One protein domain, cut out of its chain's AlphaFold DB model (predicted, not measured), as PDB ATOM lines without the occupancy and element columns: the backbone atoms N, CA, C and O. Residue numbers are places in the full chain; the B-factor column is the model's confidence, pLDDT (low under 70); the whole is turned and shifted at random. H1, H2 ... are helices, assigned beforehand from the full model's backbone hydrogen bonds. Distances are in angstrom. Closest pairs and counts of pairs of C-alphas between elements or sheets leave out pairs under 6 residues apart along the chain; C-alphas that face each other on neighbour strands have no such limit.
ATOM      1  N   GLN A 174      89.038 146.275 100.613       81.31
ATOM      2  CA  GLN A 174      88.194 146.704  99.495       81.31
ATOM      3  C   GLN A 174      88.933 146.589  98.166       81.31
ATOM      4  O   GLN A 174      89.690 147.473  97.766       81.31
ATOM      5  N   PHE A 175      88.665 145.505  97.445       85.00
ATOM      6  CA  PHE A 175      89.155 145.329  96.085       85.00
ATOM      7  C   PHE A 175      88.091 145.692  95.046       85.00
ATOM      8  O   PHE A 175      86.909 145.400  95.242       85.00
ATOM      9  N   PRO A 176      88.491 146.260  93.892       82.94
ATOM     10  CA  PRO A 176      87.570 146.521  92.785       82.94
ATOM     11  C   PRO A 176      87.047 145.230  92.129       82.94
ATOM     12  O   PRO A 176      86.046 145.252  91.415       82.94
ATOM     13  N   SER A 177      87.724 144.104  92.353       87.06
ATOM     14  CA  SER A 177      87.352 142.779  91.864       87.06
ATOM     15  C   SER A 177      87.764 141.697  92.862       87.06
ATOM     16  O   SER A 177      88.634 141.914  93.705       87.06
ATOM     17  N   ILE A 178      87.157 140.513  92.748       89.56
ATOM     18  CA  ILE A 178      87.538 139.334  93.538       89.56
ATOM     19  C   ILE A 178      88.992 138.964  93.223       89.56
ATOM     20  O   ILE A 178      89.353 138.847  92.051       89.56
ATOM     21  N   GLN A 179      89.802 138.753  94.257       92.00
ATOM     22  CA  GLN A 179      91.206 138.357  94.143       92.00
ATOM     23  C   GLN A 179      91.372 136.842  94.295       92.00
ATOM     24  O   GLN A 179      90.536 136.160  94.893       92.00
ATOM     25  N   TRP A 180      92.460 136.291  93.765       91.62
ATOM     26  CA  TRP A 180      92.836 134.904  94.043       91.62
ATOM     27  C   TRP A 180      93.541 134.826  95.386       91.62
ATOM     28  O   TRP A 180      94.447 135.610  95.632       91.62
ATOM     29  N   LEU A 181      93.152 133.880  96.241       91.00
ATOM     30  CA  LEU A 181      93.910 133.549  97.443       91.00
ATOM     31  C   LEU A 181      95.136 132.724  97.041       91.00
ATOM     32  O   LEU A 181      95.113 131.494  97.070       91.00
ATOM     33  N   ASP A 182      96.182 133.412  96.607       90.50
ATOM     34  CA  ASP A 182      97.461 132.830  96.232       90.50
ATOM     35  C   ASP A 182      98.626 133.506  96.963       90.50
ATOM     36  O   ASP A 182      98.464 134.465  97.713       90.50
ATOM     37  N   ARG A 183      99.834 132.987  96.753       90.12
ATOM     38  CA  ARG A 183     101.040 133.544  97.364       90.12
ATOM     39  C   ARG A 183     101.269 135.015  96.988       90.12
ATOM     40  O   ARG A 183     101.720 135.768  97.835       90.12
ATOM     41  N   GLY A 184     100.956 135.427  95.760       90.88
ATOM     42  CA  GLY A 184     101.237 136.782  95.285       90.88
ATOM     43  C   GLY A 184     100.381 137.836  95.986       90.88
ATOM     44  O   GLY A 184     100.914 138.849  96.441       90.88
ATOM     45  N   ILE A 185      99.071 137.588  96.133       92.38
ATOM     46  CA  ILE A 185      98.216 138.515  96.890       92.38
ATOM     47  C   ILE A 185      98.620 138.559  98.364       92.38
ATOM     48  O   ILE A 185      98.575 139.622  98.977       92.38
ATOM     49  N   LEU A 186      99.030 137.419  98.930       94.38
ATOM     50  CA  LEU A 186      99.416 137.322 100.332       94.38
ATOM     51  C   LEU A 186     100.746 138.027 100.597       94.38
ATOM     52  O   LEU A 186     100.830 138.788 101.552       94.38
ATOM     53  N   GLU A 187     101.747 137.863  99.730       93.88
ATOM     54  CA  GLU A 187     103.003 138.622  99.788       93.88
ATOM     55  C   GLU A 187     102.737 140.130  99.743       93.88
ATOM     56  O   GLU A 187     103.276 140.885 100.553       93.88
ATOM     57  N   TRP A 188     101.855 140.582  98.844       94.88
ATOM     58  CA  TRP A 188     101.497 141.996  98.768       94.88
ATOM     59  C   TRP A 188     100.744 142.482 100.015       94.88
ATOM     60  O   TRP A 188     101.073 143.541 100.542       94.88
ATOM     61  N   LEU A 189      99.772 141.719 100.523       95.00
ATOM     62  CA  LEU A 189      99.005 142.089 101.715       95.00
ATOM     63  C   LEU A 189      99.863 142.116 102.984       95.00
ATOM     64  O   LEU A 189      99.665 142.985 103.836       95.00
ATOM     65  N   LEU A 190     100.800 141.181 103.123       93.19
ATOM     66  CA  LEU A 190     101.601 141.050 104.332       93.19
ATOM     67  C   LEU A 190     102.825 141.968 104.326       93.19
ATOM     68  O   LEU A 190     103.059 142.622 105.337       93.19
ATOM     69  N   ASP A 191     103.545 142.108 103.211       89.50
ATOM     70  CA  ASP A 191     104.820 142.852 103.175       89.50
ATOM     71  C   ASP A 191     104.923 143.877 102.032       89.50
ATOM     72  O   ASP A 191     105.898 144.625 101.933       89.50
ATOM     73  N   GLY A 192     103.915 143.951 101.162       87.50
ATOM     74  CA  GLY A 192     103.916 144.831 100.001       87.50
ATOM     75  C   GLY A 192     103.778 146.315 100.345       87.50
ATOM     76  O   GLY A 192     102.978 146.731 101.188       87.50
ATOM     77  N   GLN A 193     104.513 147.154  99.610       88.25
ATOM     78  CA  GLN A 193     104.266 148.595  99.625       88.25
ATOM     79  C   GLN A 193     102.852 148.898  99.112       88.25
ATOM     80  O   GLN A 193     102.422 148.381  98.080       88.25
ATOM     81  N   GLY A 194     102.137 149.761  99.837       86.94
ATOM     82  CA  GLY A 194     100.755 150.114  99.514       86.94
ATOM     83  C   GLY A 194      99.719 149.064  99.924       86.94
ATOM     84  O   GLY A 194      98.574 149.175  99.494       86.94
ATOM     85  N   SER A 195     100.097 148.068 100.737       92.06
ATOM     86  CA  SER A 195      99.131 147.166 101.369       92.06
ATOM     87  C   SER A 195      98.105 147.952 102.204       92.06
ATOM     88  O   SER A 195      98.503 148.861 102.943       92.06
ATOM     89  N   PRO A 196      96.808 147.589 102.154       92.56
ATOM     90  CA  PRO A 196      95.806 148.120 103.077       92.56
ATOM     91  C   PRO A 196      96.028 147.647 104.526       92.56
ATOM     92  O   PRO A 196      95.535 148.274 105.461       92.56
ATOM     93  N   LEU A 197      96.785 146.564 104.745       94.19
ATOM     94  CA  LEU A 197      97.058 146.025 106.080       94.19
ATOM     95  C   LEU A 197      98.310 146.682 106.665       94.19
ATOM     96  O   LEU A 197      99.443 146.237 106.467       94.19
ATOM     97  N   THR A 198      98.092 147.772 107.392       90.88
ATOM     98  CA  THR A 198      99.170 148.629 107.905       90.88
ATOM     99  C   THR A 198      99.691 148.193 109.271       90.88
ATOM    100  O   THR A 198     100.854 148.446 109.587       90.88
ATOM    101  N   SER A 199      98.875 147.506 110.076       91.56
ATOM    102  CA  SER A 199      99.273 147.013 111.397       91.56
ATOM    103  C   SER A 199      99.538 145.506 111.402       91.56
ATOM    104  O   SER A 199      98.952 144.739 110.638       91.56
ATOM    105  N   LEU A 200     100.409 145.054 112.312       89.81
ATOM    106  CA  LEU A 200     100.640 143.622 112.522       89.81
ATOM    107  C   LEU A 200      99.361 142.903 112.976       89.81
ATOM    108  O   LEU A 200      99.136 141.762 112.600       89.81
ATOM    109  N   GLU A 201      98.489 143.571 113.732       90.00
ATOM    110  CA  GLU A 201      97.210 142.999 114.163       90.00
ATOM    111  C   GLU A 201      96.283 142.712 112.980       90.00
ATOM    112  O   GLU A 201      95.733 141.619 112.900       90.00
ATOM    113  N   GLN A 202      96.180 143.632 112.017       92.44
ATOM    114  CA  GLN A 202      95.405 143.424 110.790       92.44
ATOM    115  C   GLN A 202      95.947 142.243 109.972       92.44
ATOM    116  O   GLN A 202      95.177 141.397 109.510       92.44
ATOM    117  N   LYS A 203      97.274 142.143 109.840       93.88
ATOM    118  CA  LYS A 203      97.936 141.013 109.171       93.88
ATOM    119  C   LYS A 203      97.636 139.696 109.887       93.88
ATOM    120  O   LYS A 203      97.228 138.730 109.252       93.88
ATOM    121  N   MET A 204      97.737 139.673 111.213       91.81
ATOM    122  CA  MET A 204      97.430 138.490 112.020       91.81
ATOM    123  C   MET A 204      95.948 138.105 111.962       91.81
ATOM    124  O   MET A 204      95.641 136.916 111.947       91.81
ATOM    125  N   CYS A 205      95.024 139.064 111.851       93.06
ATOM    126  CA  CYS A 205      93.614 138.777 111.575       93.06
ATOM    127  C   CYS A 205      93.439 138.054 110.234       93.06
ATOM    128  O   CYS A 205      92.754 137.033 110.189       93.06
ATOM    129  N   LEU A 206      94.093 138.522 109.163       94.81
ATOM    130  CA  LEU A 206      94.064 137.837 107.865       94.81
ATOM    131  C   LEU A 206      94.612 136.413 107.975       94.81
ATOM    132  O   LEU A 206      93.979 135.469 107.501       94.81
ATOM    133  N   ILE A 207      95.759 136.241 108.633       93.75
ATOM    134  CA  ILE A 207      96.347 134.916 108.823       93.75
ATOM    135  C   ILE A 207      95.422 133.997 109.626       93.75
ATOM    136  O   ILE A 207      95.231 132.842 109.245       93.75
ATOM    137  N   ALA A 208      94.810 134.492 110.702       92.00
ATOM    138  CA  ALA A 208      93.867 133.713 111.496       92.00
ATOM    139  C   ALA A 208      92.680 133.235 110.645       92.00
ATOM    140  O   ALA A 208      92.291 132.072 110.738       92.00
ATOM    141  N   GLU A 209      92.145 134.088 109.770       93.25
ATOM    142  CA  GLU A 209      91.066 133.721 108.848       93.25
ATOM    143  C   GLU A 209      91.495 132.651 107.836       93.25
ATOM    144  O   GLU A 209      90.735 131.715 107.583       93.25
ATOM    145  N   ILE A 210      92.715 132.740 107.297       93.12
ATOM    146  CA  ILE A 210      93.261 131.736 106.372       93.12
ATOM    147  C   ILE A 210      93.496 130.401 107.085       93.12
ATOM    148  O   ILE A 210      93.144 129.353 106.544       93.12
ATOM    149  N   GLN A 211      94.040 130.417 108.306       90.00
ATOM    150  CA  GLN A 211      94.258 129.210 109.108       90.00
ATOM    151  C   GLN A 211      92.930 128.523 109.454       90.00
ATOM    152  O   GLN A 211      92.809 127.312 109.281       90.00
ATOM    153  N   ARG A 212      91.910 129.287 109.866       89.38
ATOM    154  CA  ARG A 212      90.565 128.747 110.121       89.38
ATOM    155  C   ARG A 212      89.921 128.207 108.848       89.38
ATOM    156  O   ARG A 212      89.322 127.134 108.878       89.38
ATOM    157  N   PHE A 213      90.084 128.902 107.720       90.94
ATOM    158  CA  PHE A 213      89.609 128.414 106.428       90.94
ATOM    159  C   PHE A 213      90.297 127.106 106.023       90.94
ATOM    160  O   PHE A 213      89.600 126.199 105.591       90.94
ATOM    161  N   ARG A 214      91.619 126.974 106.208       88.56
ATOM    162  CA  ARG A 214      92.374 125.726 105.983       88.56
ATOM    163  C   ARG A 214      91.815 124.571 106.811       88.56
ATOM    164  O   ARG A 214      91.506 123.496 106.288       88.56
ATOM    165  N   ASP A 215      91.651 124.806 108.108       86.31
ATOM    166  CA  ASP A 215      91.132 123.801 109.031       86.31
ATOM    167  C   ASP A 215      89.689 123.422 108.629       86.31
ATOM    168  O   ASP A 215      89.313 122.250 108.613       86.31
ATOM    169  N   ALA A 216      88.890 124.379 108.169       84.25
ATOM    170  CA  ALA A 216      87.555 124.119 107.655       84.25
ATOM    171  C   ALA A 216      87.537 123.403 106.290       84.25
ATOM    172  O   ALA A 216      86.747 122.472 106.098       84.25
ATOM    173  N   SER A 217      88.444 123.746 105.374       81.69
ATOM    174  CA  SER A 217      88.501 123.187 104.025       81.69
ATOM    175  C   SER A 217      88.841 121.711 104.028       81.69
ATOM    176  O   SER A 217      88.213 120.956 103.298       81.69
ATOM    177  N   TYR A 218      89.754 121.257 104.888       74.56
ATOM    178  CA  TYR A 218      90.081 119.829 104.974       74.56
ATOM    179  C   TYR A 218      88.914 118.984 105.518       74.56
ATOM    180  O   TYR A 218      88.868 117.788 105.272       74.56
ATOM    181  N   SER A 219      87.928 119.582 106.213       64.56
ATOM    182  CA  SER A 219      86.683 118.868 106.560       64.56
ATOM    183  C   SER A 219      85.729 118.692 105.376       64.56
ATOM    184  O   SER A 219      84.789 117.904 105.483       64.56
ATOM    185  N   ILE A 220      85.902 119.479 104.313       60.47
ATOM    186  CA  ILE A 220      85.014 119.541 103.146       60.47
ATOM    187  C   ILE A 220      85.682 118.932 101.909       60.47
ATOM    188  O   ILE A 220      84.970 118.375 101.088       60.47
ATOM    189  N   ALA A 221      87.017 118.954 101.811       52.34
ATOM    190  CA  ALA A 221      87.821 118.411 100.709       52.34
ATOM    191  C   ALA A 221      87.746 116.879 100.557       52.34
ATOM    192  O   ALA A 221      88.215 116.337  99.560       52.34
ATOM    193  N   GLU A 222      87.086 116.174 101.481       50.28
ATOM    194  CA  GLU A 222      86.559 114.827 101.214       50.28
ATOM    195  C   GLU A 222      85.428 114.840 100.147       50.28
ATOM    196  O   GLU A 222      84.942 113.784  99.743       50.28
ATOM    197  N   GLY A 223      85.027 116.021  99.653       48.72
ATOM    198  CA  GLY A 223      84.072 116.256  98.572       48.72
ATOM    199  C   GLY A 223      84.478 117.397  97.618       48.72
ATOM    200  O   GLY A 223      85.076 118.388  98.017       48.72
ATOM    201  N   ASP A 224      84.126 117.191  96.343       62.88
ATOM    202  CA  ASP A 224      84.080 118.098  95.176       62.88
ATOM    203  C   ASP A 224      84.690 119.519  95.311       62.88
ATOM    204  O   ASP A 224      84.176 120.371  96.042       62.88
ATOM    205  N   ASP A 225      85.705 119.820  94.486       66.00
ATOM    206  CA  ASP A 225      86.366 121.132  94.344       66.00
ATOM    207  C   ASP A 225      85.377 122.307  94.165       66.00
ATOM    208  O   ASP A 225      85.650 123.433  94.600       66.00
ATOM    209  N   TYR A 226      84.196 122.070  93.576       63.09
ATOM    210  CA  TYR A 226      83.139 123.083  93.464       63.09
ATOM    211  C   TYR A 226      82.635 123.566  94.836       63.09
ATOM    212  O   TYR A 226      82.403 124.766  95.036       63.09
ATOM    213  N   GLN A 227      82.485 122.656  95.802       76.75
ATOM    214  CA  GLN A 227      82.050 122.997  97.160       76.75
ATOM    215  C   GLN A 227      83.103 123.833  97.878       76.75
ATOM    216  O   GLN A 227      82.762 124.807  98.553       76.75
ATOM    217  N   LEU A 228      84.379 123.506  97.673       80.56
ATOM    218  CA  LEU A 228      85.493 124.230  98.266       80.56
ATOM    219  C   LEU A 228      85.584 125.674  97.734       80.56
ATOM    220  O   LEU A 228      85.729 126.616  98.514       80.56
ATOM    221  N   GLY A 229      85.409 125.878  96.423       80.19
ATOM    222  CA  GLY A 229      85.362 127.218  95.825       80.19
ATOM    223  C   GLY A 229      84.181 128.061  96.326       80.19
ATOM    224  O   GLY A 229      84.343 129.242  96.647       80.19
ATOM    225  N   LYS A 230      82.994 127.453  96.459       82.25
ATOM    226  CA  LYS A 230      81.815 128.121  97.036       82.25
ATOM    227  C   LYS A 230      82.056 128.516  98.492       82.25
ATOM    228  O   LYS A 230      81.755 129.646  98.877       82.25
ATOM    229  N   MET A 231      82.624 127.608  99.279       85.00
ATOM    230  CA  MET A 231      82.959 127.851 100.675       85.00
ATOM    231  C   MET A 231      83.955 129.003 100.817       85.00
ATOM    232  O   MET A 231      83.703 129.892 101.618       85.00
ATOM    233  N   ALA A 232      85.030 129.040 100.024       88.31
ATOM    234  CA  ALA A 232      86.000 130.137 100.060       88.31
ATOM    235  C   ALA A 232      85.335 131.488  99.780       88.31
ATOM    236  O   ALA A 232      85.512 132.441 100.538       88.31
ATOM    237  N   LYS A 233      84.498 131.552  98.737       86.38
ATOM    238  CA  LYS A 233      83.763 132.771  98.395       86.38
ATOM    239  C   LYS A 233      82.865 133.232  99.544       86.38
ATOM    240  O   LYS A 233      82.786 134.424  99.820       86.38
ATOM    241  N   GLU A 234      82.181 132.310 100.213       86.19
ATOM    242  CA  GLU A 234      81.336 132.633 101.364       86.19
ATOM    243  C   GLU A 234      82.138 133.002 102.620       86.19
ATOM    244  O   GLU A 234      81.715 133.889 103.364       86.19
ATOM    245  N   TRP A 235      83.273 132.336 102.847       90.12
ATOM    246  CA  TRP A 235      84.151 132.531 103.998       90.12
ATOM    247  C   TRP A 235      84.805 133.906 103.957       90.12
ATOM    248  O   TRP A 235      84.670 134.685 104.897       90.12
ATOM    249  N   PHE A 236      85.416 134.234 102.821       90.94
ATOM    250  CA  PHE A 236      86.113 135.494 102.583       90.94
ATOM    251  C   PHE A 236      85.193 136.585 102.024       90.94
ATOM    252  O   PHE A 236      85.667 137.534 101.411       90.94
ATOM    253  N   ARG A 237      83.867 136.454 102.179       88.50
ATOM    254  CA  ARG A 237      82.871 137.477 101.793       88.50
ATOM    255  C   ARG A 237      82.991 137.969 100.342       88.50
ATOM    256  O   ARG A 237      82.676 139.112 100.032       88.50
ATOM    257  N   GLY A 238      83.437 137.101  99.441       87.12
ATOM    258  CA  GLY A 238      83.652 137.415  98.031       87.12
ATOM    259  C   GLY A 238      84.902 138.241  97.734       87.12
ATOM    260  O   GLY A 238      85.100 138.583  96.576       87.12
ATOM    261  N   ILE A 239      85.748 138.533  98.723       90.19
ATOM    262  CA  ILE A 239      87.043 139.210  98.537       90.19
ATOM    263  C   ILE A 239      88.022 138.262  97.854       90.19
ATOM    264  O   ILE A 239      88.676 138.641  96.883       90.19
ATOM    265  N   PHE A 240      88.061 137.013  98.317       91.00
ATOM    266  CA  PHE A 240      88.919 135.978  97.761       91.00
ATOM    267  C   PHE A 240      88.126 134.848  97.097       91.00
ATOM    268  O   PHE A 240      87.041 134.462  97.536       91.00
ATOM    269  N   THR A 241      88.721 134.280  96.053       88.88
ATOM    270  CA  THR A 241      88.376 132.978  95.480       88.88
ATOM    271  C   THR A 241      89.616 132.097  95.443       88.88
ATOM    272  O   THR A 241      90.740 132.587  95.528       88.88
ATOM    273  N   LEU A 242      89.428 130.791  95.291       85.44
ATOM    274  CA  LEU A 242      90.553 129.879  95.159       85.44
ATOM    275  C   LEU A 242      91.066 129.860  93.715       85.44
ATOM    276  O   LEU A 242      90.247 129.828  92.788       85.44
ATOM    277  N   PRO A 243      92.393 129.861  93.513       76.56
ATOM    278  CA  PRO A 243      92.974 129.528  92.222       76.56
ATOM    279  C   PRO A 243      92.624 128.080  91.847       76.56
ATOM    280  O   PRO A 243      92.376 127.237  92.711       76.56
ATOM    281  N   SER A 244      92.603 127.768  90.551       68.50
ATOM    282  CA  SER A 244      92.375 126.396  90.098       68.50
ATOM    283  C   SER A 244      93.524 125.479  90.548       68.50
ATOM    284  O   SER A 244      94.698 125.745  90.286       68.50
ATOM    285  N   GLY A 245      93.175 124.374  91.213       66.38
ATOM    286  CA  GLY A 245      94.111 123.322  91.616       66.38
ATOM    287  C   GLY A 245      94.590 123.397  93.072       66.38
ATOM    288  O   GLY A 245      95.025 124.433  93.573       66.38
ATOM    289  N   GLN A 246      94.580 122.238  93.734       66.94
ATOM    290  CA  GLN A 246      94.907 122.069  95.158       66.94
ATOM    291  C   GLN A 246      96.351 122.471  95.516       66.94
ATOM    292  O   GLN A 246      96.601 123.002  96.597       66.94
ATOM    293  N   LEU A 247      97.300 122.296  94.588       64.69
ATOM    294  CA  LEU A 247      98.712 122.665  94.778       64.69
ATOM    295  C   LEU A 247      98.914 124.165  95.034       64.69
ATOM    296  O   LEU A 247      99.847 124.547  95.735       64.69
ATOM    297  N   THR A 248      98.072 125.023  94.460       72.56
ATOM    298  CA  THR A 248      98.202 126.478  94.621       72.56
ATOM    299  C   THR A 248      97.692 126.928  95.990       72.56
ATOM    300  O   THR A 248      98.285 127.810  96.604       72.56
ATOM    301  N   LEU A 249      96.649 126.269  96.500       79.94
ATOM    302  CA  LEU A 249      96.109 126.527  97.832       79.94
ATOM    303  C   LEU A 249      97.073 126.076  98.936       79.94
ATOM    304  O   LEU A 249      97.313 126.831  99.872       79.94
ATOM    305  N   GLN A 250      97.694 124.899  98.786       82.56
ATOM    306  CA  GLN A 250      98.709 124.443  99.739       82.56
ATOM    307  C   GLN A 250      99.882 125.429  99.823       82.56
ATOM    308  O   GLN A 250     100.273 125.810 100.917       82.56
ATOM    309  N   LYS A 251     100.364 125.949  98.686       84.75
ATOM    310  CA  LYS A 251     101.421 126.976  98.669       84.75
ATOM    311  C   LYS A 251     101.032 128.268  99.389       84.75
ATOM    312  O   LYS A 251     101.901 128.918  99.959       84.75
ATOM    313  N   ALA A 252      99.760 128.666  99.332       87.00
ATOM    314  CA  ALA A 252      99.270 129.819 100.081       87.00
ATOM    315  C   ALA A 252      99.288 129.542 101.592       87.00
ATOM    316  O   ALA A 252      99.695 130.404 102.365       87.00
ATOM    317  N   TYR A 253      98.903 128.333 102.012       87.50
ATOM    318  CA  TYR A 253      98.975 127.921 103.414       87.50
ATOM    319  C   TYR A 253     100.406 127.819 103.933       87.50
ATOM    320  O   TYR A 253     100.680 128.320 105.020       87.50
ATOM    321  N   ASP A 254     101.303 127.222 103.151       86.75
ATOM    322  CA  ASP A 254     102.719 127.107 103.494       86.75
ATOM    323  C   ASP A 254     103.336 128.504 103.645       86.75
ATOM    324  O   ASP A 254     103.955 128.795 104.661       86.75
ATOM    325  N   PHE A 255     103.065 129.415 102.701       89.81
ATOM    326  CA  PHE A 255     103.531 130.802 102.777       89.81
ATOM    327  C   PHE A 255     103.052 131.522 104.044       89.81
ATOM    328  O   PHE A 255     103.818 132.239 104.676       89.81
ATOM    329  N   VAL A 256     101.784 131.341 104.418       89.12
ATOM    330  CA  VAL A 256     101.218 131.945 105.630       89.12
ATOM    331  C   VAL A 256     101.884 131.413 106.894       89.12
ATOM    332  O   VAL A 256     102.155 132.187 107.813       89.12
ATOM    333  N   ASP A 257     102.128 130.107 106.950       85.12
ATOM    334  CA  ASP A 257     102.810 129.500 108.083       85.12
ATOM    335  C   ASP A 257     104.271 129.985 108.160       85.12
ATOM    336  O   ASP A 257     104.687 130.411 109.236       85.12
ATOM    337  N   ASP A 258     105.003 130.025 107.041       85.88
ATOM    338  CA  ASP A 258     106.384 130.531 106.971       85.88
ATOM    339  C   ASP A 258     106.471 132.021 107.359       85.88
ATOM    340  O   ASP A 258     107.376 132.447 108.078       85.88
ATOM    341  N   TRP A 259     105.513 132.839 106.906       88.12
ATOM    342  CA  TRP A 259     105.463 134.261 107.251       88.12
ATOM    343  C   TRP A 259     105.246 134.456 108.750       88.12
ATOM    344  O   TRP A 259     105.940 135.255 109.375       88.12
ATOM    345  N   VAL A 260     104.330 133.686 109.344       84.88
ATOM    346  CA  VAL A 260     104.136 133.675 110.796       84.88
ATOM    347  C   VAL A 260     105.420 133.275 111.521       84.88
ATOM    348  O   VAL A 260     105.774 133.934 112.493       84.88
ATOM    349  N   GLU A 261     106.126 132.243 111.056       76.44
ATOM    350  CA  GLU A 261     107.388 131.794 111.662       76.44
ATOM    351  C   GLU A 261     108.487 132.857 111.634       76.44
ATOM    352  O   GLU A 261     109.332 132.889 112.525       76.44
ATOM    353  N   SER A 262     108.470 133.745 110.642       79.75
ATOM    354  CA  SER A 262     109.455 134.822 110.536       79.75
ATOM    355  C   SER A 262     109.295 135.925 111.592       79.75
ATOM    356  O   SER A 262     110.208 136.733 111.777       79.75
ATOM    357  N   LEU A 263     108.150 135.989 112.280       79.00
ATOM    358  CA  LEU A 263     107.887 137.009 113.288       79.00
ATOM    359  C   LEU A 263     108.537 136.644 114.630       79.00
ATOM    360  O   LEU A 263     108.379 135.532 115.141       79.00
ATOM    361  N   GLU A 264     109.197 137.625 115.249       59.19
ATOM    362  CA  GLU A 264     109.640 137.521 116.643       59.19
ATOM    363  C   GLU A 264     108.444 137.144 117.548       59.19
ATOM    364  O   GLU A 264     107.326 137.623 117.352       59.19
TER     365      GLU A 264
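This is residues 174 to 264 of the 300 residues of an uncharacterized protein of Peniophora sp. CONT (UniProt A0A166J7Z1). The long helix H2 runs beside H1 and H4 in a loose triangle of three helices, with H1 and H4 running opposite to H2. H3 folds back beside the last part of H2 as a helical hairpin, and between H3 and H1 two short stretches, residues 179 to 180 and 240 to 241, pair in parallel. The printed part has 91 residues, with four named helices in the order H1, H2, H3, H4 and no named strand; its class is all helix. It is compact, with a radius of gyration of the C-alphas of 12.9 A and spans of 37 by 31 by 19 A.

H2, residues 200 to 218, measures 27.1 A and begins with C-alpha 200 at (100.640, 143.622, 112.522). H4, residues 246 to 261, measures 22.9 A and ends with C-alpha 261 at (107.388, 131.794, 111.662). H3, residues 225 to 235, measures 15.1 A. H1, residues 183 to 191, measures 11.6 A and begins with C-alpha 183 at (101.040, 133.544, 97.364).

H2 touches H4 with residues 207 to 214 alone, at a steep tilt of 39 degrees, opposite ways; the closest C-alphas, of Ile 207 and Val 256, are 6.5 A apart. H2 touches H3 with residues 213 to 217 alone, closest at the C-alphas of Ser 217 and Leu 228, 6.6 A; this hairpin has a shallow tilt of 32 degrees, only just short of steep. H1 and H2 are close but not clearly touching, with the closest C-alphas, of Leu 190 and Lys 203, 6.1 A apart. H4 touches H1 with residues 251 to 256 alone, the same way at a shallow tilt of 20 degrees; the closest C-alphas, of Arg 183 and Ala 252, are 4.9 A apart. H3 is apart from H1 and from H4. In H1, H2, H3 and H4 every O i to N i+4 pair is within hydrogen-bond range.

The C-alphas farthest apart, of Asp 224 and Glu 264, are 38.6 A apart. The printed part has no cut, and the three links between helices are short. The mean pLDDT of the printed part is 84.0; residues 219 to 226, 244 to 247 and 264 are under 70.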